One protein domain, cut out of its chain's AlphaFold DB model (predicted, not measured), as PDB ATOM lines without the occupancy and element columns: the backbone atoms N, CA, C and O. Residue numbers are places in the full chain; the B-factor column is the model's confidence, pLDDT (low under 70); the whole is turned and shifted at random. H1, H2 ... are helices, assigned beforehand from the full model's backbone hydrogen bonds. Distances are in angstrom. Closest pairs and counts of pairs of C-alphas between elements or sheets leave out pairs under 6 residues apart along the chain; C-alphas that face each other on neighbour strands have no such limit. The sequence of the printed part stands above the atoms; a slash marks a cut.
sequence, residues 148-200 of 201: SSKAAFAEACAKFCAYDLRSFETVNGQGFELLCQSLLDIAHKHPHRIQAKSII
ATOM      1  N   SER A 148      36.722   6.699  -1.652       79.31
ATOM      2  CA  SER A 148      35.348   6.302  -2.007       79.31
ATOM      3  C   SER A 148      34.813   5.177  -1.116       79.31
ATOM      4  O   SER A 148      33.698   5.271  -0.609       79.31
ATOM      5  N   SER A 149      35.627   4.154  -0.847       85.31
ATOM      6  CA  SER A 149      35.253   3.043   0.037       85.31
ATOM      7  C   SER A 149      35.120   3.492   1.493       85.31
ATOM      8  O   SER A 149      34.207   3.051   2.185       85.31
ATOM      9  N   LYS A 150      35.975   4.419   1.949       88.50
ATOM     10  CA  LYS A 150      35.874   5.034   3.281       88.50
ATOM     11  C   LYS A 150      34.591   5.839   3.445       88.50
ATOM     12  O   LYS A 150      33.950   5.717   4.482       88.50
ATOM     13  N   ALA A 151      34.201   6.620   2.435       89.19
ATOM     14  CA  ALA A 151      32.949   7.372   2.472       89.19
ATOM     15  C   ALA A 151      31.734   6.434   2.561       89.19
ATOM     16  O   ALA A 151      30.877   6.626   3.419       89.19
ATOM     17  N   ALA A 152      31.707   5.372   1.747       90.19
ATOM     18  CA  ALA A 152      30.638   4.375   1.793       90.19
ATOM     19  C   ALA A 152      30.575   3.637   3.146       90.19
ATOM     20  O   ALA A 152      29.489   3.395   3.671       90.19
ATOM     21  N   PHE A 153      31.731   3.305   3.731       94.25
ATOM     22  CA  PHE A 153      31.801   2.688   5.058       94.25
ATOM     23  C   PHE A 153      31.314   3.639   6.161       94.25
ATOM     24  O   PHE A 153      30.496   3.247   6.987       94.25
ATOM     25  N   ALA A 154      31.745   4.904   6.136       94.25
ATOM     26  CA  ALA A 154      31.293   5.919   7.087       94.25
ATOM     27  C   ALA A 154      29.773   6.142   7.008       94.25
ATOM     28  O   ALA A 154      29.105   6.210   8.040       94.25
ATOM     29  N   GLU A 155      29.211   6.186   5.798       95.81
ATOM     30  CA  GLU A 155      27.764   6.276   5.590       95.81
ATOM     31  C   GLU A 155      27.029   5.052   6.164       95.81
ATOM     32  O   GLU A 155      25.981   5.199   6.796       95.81
ATOM     33  N   ALA A 156      27.577   3.844   5.991       96.06
ATOM     34  CA  ALA A 156      27.004   2.627   6.562       96.06
ATOM     35  C   ALA A 156      27.020   2.646   8.101       96.06
ATOM     36  O   ALA A 156      26.003   2.329   8.718       96.06
ATOM     37  N   CYS A 157      28.121   3.083   8.720       96.50
ATOM     38  CA  CYS A 157      28.212   3.264  10.172       96.50
ATOM     39  C   CYS A 157      27.208   4.304  10.685       96.50
ATOM     40  O   CYS A 157      26.541   4.071  11.691       96.50
ATOM     41  N   ALA A 158      27.044   5.423   9.972       96.19
ATOM     42  CA  ALA A 158      26.056   6.436  10.329       96.19
ATOM     43  C   ALA A 158      24.622   5.890  10.260       96.19
ATOM     44  O   ALA A 158      23.828   6.133  11.169       96.19
ATOM     45  N   LYS A 159      24.299   5.100   9.227       97.31
ATOM     46  CA  LYS A 159      23.004   4.411   9.118       97.31
ATOM     47  C   LYS A 159      22.798   3.409  10.250       97.31
ATOM     48  O   LYS A 159      21.723   3.401  10.833       97.31
ATOM     49  N   PHE A 160      23.810   2.610  10.581       96.88
ATOM     50  CA  PHE A 160      23.766   1.680  11.711       96.88
ATOM     51  C   PHE A 160      23.440   2.406  13.024       96.88
ATOM     52  O   PHE A 160      22.480   2.045  13.701       96.88
ATOM     53  N   CYS A 161      24.153   3.493  13.337       96.62
ATOM     54  CA  CYS A 161      23.875   4.294  14.530       96.62
ATOM     55  C   CYS A 161      22.465   4.909  14.514       96.62
ATOM     56  O   CYS A 161      21.795   4.922  15.544       96.62
ATOM     57  N   ALA A 162      21.996   5.386  13.358       96.88
ATOM     58  CA  ALA A 162      20.680   6.008  13.227       96.88
ATOM     59  C   ALA A 162      19.519   5.006  13.352       96.88
ATOM     60  O   ALA A 162      18.550   5.291  14.053       96.88
ATOM     61  N   TYR A 163      19.605   3.846  12.691       97.25
ATOM     62  CA  TYR A 163      18.540   2.837  12.716       97.25
ATOM     63  C   TYR A 163      18.422   2.146  14.076       97.25
ATOM     64  O   TYR A 163      17.304   1.904  14.531       97.25
ATOM     65  N   ASP A 164      19.550   1.909  14.747       96.88
ATOM     66  CA  ASP A 164      19.580   1.199  16.029       96.88
ATOM     67  C   ASP A 164      19.602   2.152  17.240       96.88
ATOM     68  O   ASP A 164      19.752   1.701  18.380       96.88
ATOM     69  N   LEU A 165      19.475   3.468  17.007       95.56
ATOM     70  CA  LEU A 165      19.547   4.531  18.020       95.56
ATOM     71  C   LEU A 165      20.793   4.411  18.923       95.56
ATOM     72  O   LEU A 165      20.720   4.533  20.149       95.56
ATOM     73  N   ARG A 166      21.956   4.146  18.315       95.88
ATOM     74  CA  ARG A 166      23.245   3.992  19.012       95.88
ATOM     75  C   ARG A 166      24.083   5.267  18.943       95.88
ATOM     76  O   ARG A 166      24.025   6.017  17.974       95.88
ATOM     77  N   SER A 167      24.913   5.474  19.966       96.94
ATOM     78  CA  SER A 167      25.935   6.528  19.964       96.94
ATOM     79  C   SER A 167      27.004   6.247  18.902       96.94
ATOM     80  O   SER A 167      27.355   5.093  18.654       96.94
ATOM     81  N   PHE A 168      27.587   7.303  18.330       94.31
ATOM     82  CA  PHE A 168      28.755   7.183  17.451       94.31
ATOM     83  C   PHE A 168      29.995   6.641  18.179       94.31
ATOM     84  O   PHE A 168      30.892   6.102  17.539       94.31
ATOM     85  N   GLU A 169      30.036   6.692  19.513       96.12
ATOM     86  CA  GLU A 169      31.101   6.042  20.288       96.12
ATOM     87  C   GLU A 169      31.111   4.519  20.097       96.12
ATOM     88  O   GLU A 169      32.166   3.893  20.178       96.12
ATOM     89  N   THR A 170      29.961   3.912  19.774       95.19
ATOM     90  CA  THR A 170      29.859   2.466  19.531       95.19
ATOM     91  C   THR A 170      30.723   2.017  18.351       95.19
ATOM     92  O   THR A 170      31.328   0.951  18.423       95.19
ATOM     93  N   VAL A 171      30.847   2.834  17.298       96.44
ATOM     94  CA  VAL A 171      31.688   2.510  16.130       96.44
ATOM     95  C   VAL A 171      33.171   2.852  16.334       96.44
ATOM     96  O   VAL A 171      33.986   2.570  15.462       96.44
ATOM     97  N   ASN A 172      33.531   3.425  17.487       95.38
ATOM     98  CA  ASN A 172      34.913   3.707  17.893       95.38
ATOM     99  C   ASN A 172      35.427   2.727  18.972       95.38
ATOM    100  O   ASN A 172      36.519   2.898  19.509       95.38
ATOM    101  N   GLY A 173      34.632   1.721  19.346       94.56
ATOM    102  CA  GLY A 173      35.009   0.737  20.358       94.56
ATOM    103  C   GLY A 173      35.833  -0.422  19.791       94.56
ATOM    104  O   GLY A 173      35.586  -0.888  18.681       94.56
ATOM    105  N   GLN A 174      36.735  -0.975  20.606       97.31
ATOM    106  CA  GLN A 174      37.562  -2.136  20.238       97.31
ATOM    107  C   GLN A 174      36.727  -3.359  19.808       97.31
ATOM    108  O   GLN A 174      37.114  -4.108  18.917       97.31
ATOM    109  N   GLY A 175      35.541  -3.556  20.399       97.31
ATOM    110  CA  GLY A 175      34.634  -4.634  19.990       97.31
ATOM    111  C   GLY A 175      34.114  -4.478  18.555       97.31
ATOM    112  O   GLY A 175      34.000  -5.466  17.832       97.31
ATOM    113  N   PHE A 176      33.843  -3.245  18.120       96.88
ATOM    114  CA  PHE A 176      33.415  -2.961  16.749       96.88
ATOM    115  C   PHE A 176      34.560  -3.164  15.749       96.88
ATOM    116  O   PHE A 176      34.340  -3.696  14.661       96.88
ATOM    117  N   GLU A 177      35.787  -2.814  16.138       96.81
ATOM    118  CA  GLU A 177      36.991  -3.078  15.346       96.81
ATOM    119  C   GLU A 177      37.192  -4.585  15.112       96.81
ATOM    120  O   GLU A 177      37.329  -5.020  13.967       96.81
ATOM    121  N   LEU A 178      37.110  -5.396  16.174       97.75
ATOM    122  CA  LEU A 178      37.221  -6.857  16.081       97.75
ATOM    123  C   LEU A 178      36.123  -7.476  15.204       97.75
ATOM    124  O   LEU A 178      36.393  -8.399  14.429       97.75
ATOM    125  N   LEU A 179      34.893  -6.959  15.290       95.94
ATOM    126  CA  LEU A 179      33.796  -7.374  14.415       95.94
ATOM    127  C   LEU A 179      34.109  -7.062  12.945       95.94
ATOM    128  O   LEU A 179      33.976  -7.940  12.093       95.94
ATOM    129  N   CYS A 180      34.550  -5.837  12.644       96.12
ATOM    130  CA  CYS A 180      34.919  -5.436  11.285       96.12
ATOM    131  C   CYS A 180      36.040  -6.313  10.722       96.12
ATOM    132  O   CYS A 180      35.934  -6.780   9.586       96.12
ATOM    133  N   GLN A 181      37.075  -6.586  11.520       96.12
ATOM    134  CA  GLN A 181      38.169  -7.461  11.110       96.12
ATOM    135  C   GLN A 181      37.673  -8.884  10.826       96.12
ATOM    136  O   GLN A 181      37.987  -9.447   9.780       96.12
ATOM    137  N   SER A 182      36.811  -9.430  11.687       96.62
ATOM    138  CA  SER A 182      36.221 -10.760  11.483       96.62
ATOM    139  C   SER A 182      35.403 -10.838  10.186       96.62
ATOM    140  O   SER A 182      35.480 -11.828   9.458       96.62
ATOM    141  N   LEU A 183      34.646  -9.785   9.854       94.12
ATOM    142  CA  LEU A 183      33.895  -9.703   8.596       94.12
ATOM    143  C   LEU A 183      34.819  -9.647   7.371       94.12
ATOM    144  O   LEU A 183      34.517 -10.279   6.356       94.12
ATOM    145  N   LEU A 184      35.942  -8.926   7.457       93.88
ATOM    146  CA  LEU A 184      36.953  -8.886   6.396       93.88
ATOM    147  C   LEU A 184      37.626 -10.248   6.207       93.88
ATOM    148  O   LEU A 184      37.790 -10.688   5.070       93.88
ATOM    149  N   ASP A 185      37.944 -10.949   7.295       95.12
ATOM    150  CA  ASP A 185      38.543 -12.284   7.244       95.12
ATOM    151  C   ASP A 185      37.587 -13.308   6.609       95.12
ATOM    152  O   ASP A 185      38.009 -14.154   5.816       95.12
ATOM    153  N   ILE A 186      36.286 -13.220   6.914       93.12
ATOM    154  CA  ILE A 186      35.243 -14.024   6.258       93.12
ATOM    155  C   ILE A 186      35.173 -13.677   4.765       93.12
ATOM    156  O   ILE A 186      35.206 -14.575   3.923       93.12
ATOM    157  N   ALA A 187      35.129 -12.389   4.415       90.81
ATOM    158  CA  ALA A 187      35.087 -11.953   3.020       90.81
ATOM    159  C   ALA A 187      36.328 -12.396   2.227       90.81
ATOM    160  O   ALA A 187      36.219 -12.718   1.049       90.81
ATOM    161  N   HIS A 188      37.497 -12.462   2.863       92.75
ATOM    162  CA  HIS A 188      38.717 -12.944   2.221       92.75
ATOM    163  C   HIS A 188      38.670 -14.451   1.927       92.75
ATOM    164  O   HIS A 188      39.140 -14.897   0.882       92.75
ATOM    165  N   LYS A 189      38.073 -15.245   2.826       94.19
ATOM    166  CA  LYS A 189      37.939 -16.704   2.664       94.19
ATOM    167  C   LYS A 189      36.916 -17.104   1.601       94.19
ATOM    168  O   LYS A 189      37.010 -18.201   1.051       94.19
ATOM    169  N   HIS A 190      35.944 -16.242   1.307       92.94
ATOM    170  CA  HIS A 190      34.858 -16.537   0.377       92.94
ATOM    171  C   HIS A 190      34.904 -15.602  -0.844       92.94
ATOM    172  O   HIS A 190      34.586 -14.424  -0.725       92.94
ATOM    173  N   PRO A 191      35.219 -16.110  -2.051       85.12
ATOM    174  CA  PRO A 191      35.366 -15.271  -3.247       85.12
ATOM    175  C   PRO A 191      34.034 -14.722  -3.785       85.12
ATOM    176  O   PRO A 191      34.021 -13.858  -4.660       85.12
ATOM    177  N   HIS A 192      32.904 -15.236  -3.300       91.44
ATOM    178  CA  HIS A 192      31.570 -14.786  -3.676       91.44
ATOM    179  C   HIS A 192      30.983 -13.863  -2.607       91.44
ATOM    180  O   HIS A 192      31.299 -13.950  -1.424       91.44
ATOM    181  N   ARG A 193      30.067 -12.987  -3.027       88.94
ATOM    182  CA  ARG A 193      29.375 -12.069  -2.121       88.94
ATOM    183  C   ARG A 193      28.503 -12.844  -1.130       88.94
ATOM    184  O   ARG A 193      27.550 -13.506  -1.536       88.94
ATOM    185  N   ILE A 194      28.779 -12.678   0.159       91.19
ATOM    186  CA  ILE A 194      27.964 -13.223   1.249       91.19
ATOM    187  C   ILE A 194      26.869 -12.216   1.614       91.19
ATOM    188  O   ILE A 194      27.110 -11.008   1.687       91.19
ATOM    189  N   GLN A 195      25.645 -12.697   1.831       91.44
ATOM    190  CA  GLN A 195      24.559 -11.849   2.318       91.44
ATOM    191  C   GLN A 195      24.636 -11.718   3.840       91.44
ATOM    192  O   GLN A 195      24.767 -12.718   4.540       91.44
ATOM    193  N   ALA A 196      24.466 -10.504   4.374       87.81
ATOM    194  CA  ALA A 196      24.508 -10.265   5.821       87.81
ATOM    195  C   ALA A 196      23.543 -11.180   6.600       87.81
ATOM    196  O   ALA A 196      23.900 -11.707   7.649       87.81
ATOM    197  N   LYS A 197      22.357 -11.457   6.037       91.44
ATOM    198  CA  LYS A 197      21.368 -12.356   6.644       91.44
ATOM    199  C   LYS A 197      21.920 -13.761   6.903       91.44
ATOM    200  O   LYS A 197      21.592 -14.318   7.931       91.44
ATOM    201  N   SER A 198      22.772 -14.291   6.020       88.19
ATOM    202  CA  SER A 198      23.375 -15.626   6.178       88.19
ATOM    203  C   SER A 198      24.496 -15.702   7.216       88.19
ATOM    204  O   SER A 198      24.902 -16.796   7.577       88.19
ATOM    205  N   ILE A 199      25.014 -14.556   7.673       86.56
ATOM    206  CA  ILE A 199      26.035 -14.491   8.731       86.56
ATOM    207  C   ILE A 199      25.369 -14.391  10.111       86.56
ATOM    208  O   ILE A 199      25.924 -14.851  11.100       86.56
ATOM    209  N   ILE A 200      24.195 -13.753  10.174       85.12
ATOM    210  CA  ILE A 200      23.499 -13.410  11.425       85.12
ATOM    211  C   ILE A 200      22.437 -14.460  11.801       85.12
ATOM    212  O   ILE A 200      22.039 -14.525  12.962       85.12
TER     213      ILE A 200
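AT A GLANCE: This is residues 148 to 200 of the 201 residues of a protein of Rotaria magnacalcarata (UniProt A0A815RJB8). Four helices make an open, hooked frame: the long helices H1 and H3 are its two main sides, and the short helix H2 sits at the corner between them. Past the far end of H3 the link of residues 190 to 195 folds back to the short helix H4, which touches no other helix, and the frame stays open with few contacts. The printed part has 53 residues, with four named helices in the order H1, H2, H3, H4 and no named strand, and the class is all helix. The whole is only just loose, close to compact, with a radius of gyration of the C-alphas of 12.2 A, and its C-alphas span 32 by 22 by 22 A.

IN THESE COORDINATES: H1 is residues 148 to 163, 22.6 A from first to last C-alpha, and begins with C-alpha 148 at (35.348, 6.302, -2.007). H2 is residues 168 to 172. H3 is residues 174 to 189, 22.8 A from first to last C-alpha, beginning with C-alpha 174 at (37.562, -2.136, 20.238). H4 is residues 196 to 200 and ends with C-alpha 200 at (23.499, -13.410, 11.425).

HOW THE PARTS SIT: H1 and H2 only just touch, with 3 pairs of C-alphas within 8 A, and H1 does so with residues 157 to 161 alone. The closest C-alphas of the two are those of Cys 161 and Phe 168, 6.4 A apart. H2 and H3 are close but not clearly touching, and their closest C-alphas, those of Thr 170 and Phe 176, are 7.1 A apart. H1 and H3 are apart. H4 is apart from H1, from H2 and from H3. In H1, H3 and H4 every O i to N i+4 pair is within hydrogen-bond range; in H2 0 of 1 is, beside 2 of 2 O i to N i+3 pairs.

THE WHOLE: The two C-alphas farthest apart are those of Ser 167 and Pro 191, at 33.2 A, and the first and last printed C-alphas, of Ser 148 and Ile 200, are 26.6 A apart. The links H1 to H2, of 4 residues, and H2 to H3, of 1 residue, are tight; the link H3 to H4, of 6 residues, is short, and no link is long. Residues 148 to 153 of H1 stand free, as do residues 172 to 179, of which 174 to 179 belong to H3, and residues 187 to 193, of which 187 to 189 belong to H3. The printed part has no cut. The mean pLDDT of the printed part is 93.4, and no printed residue is under 70.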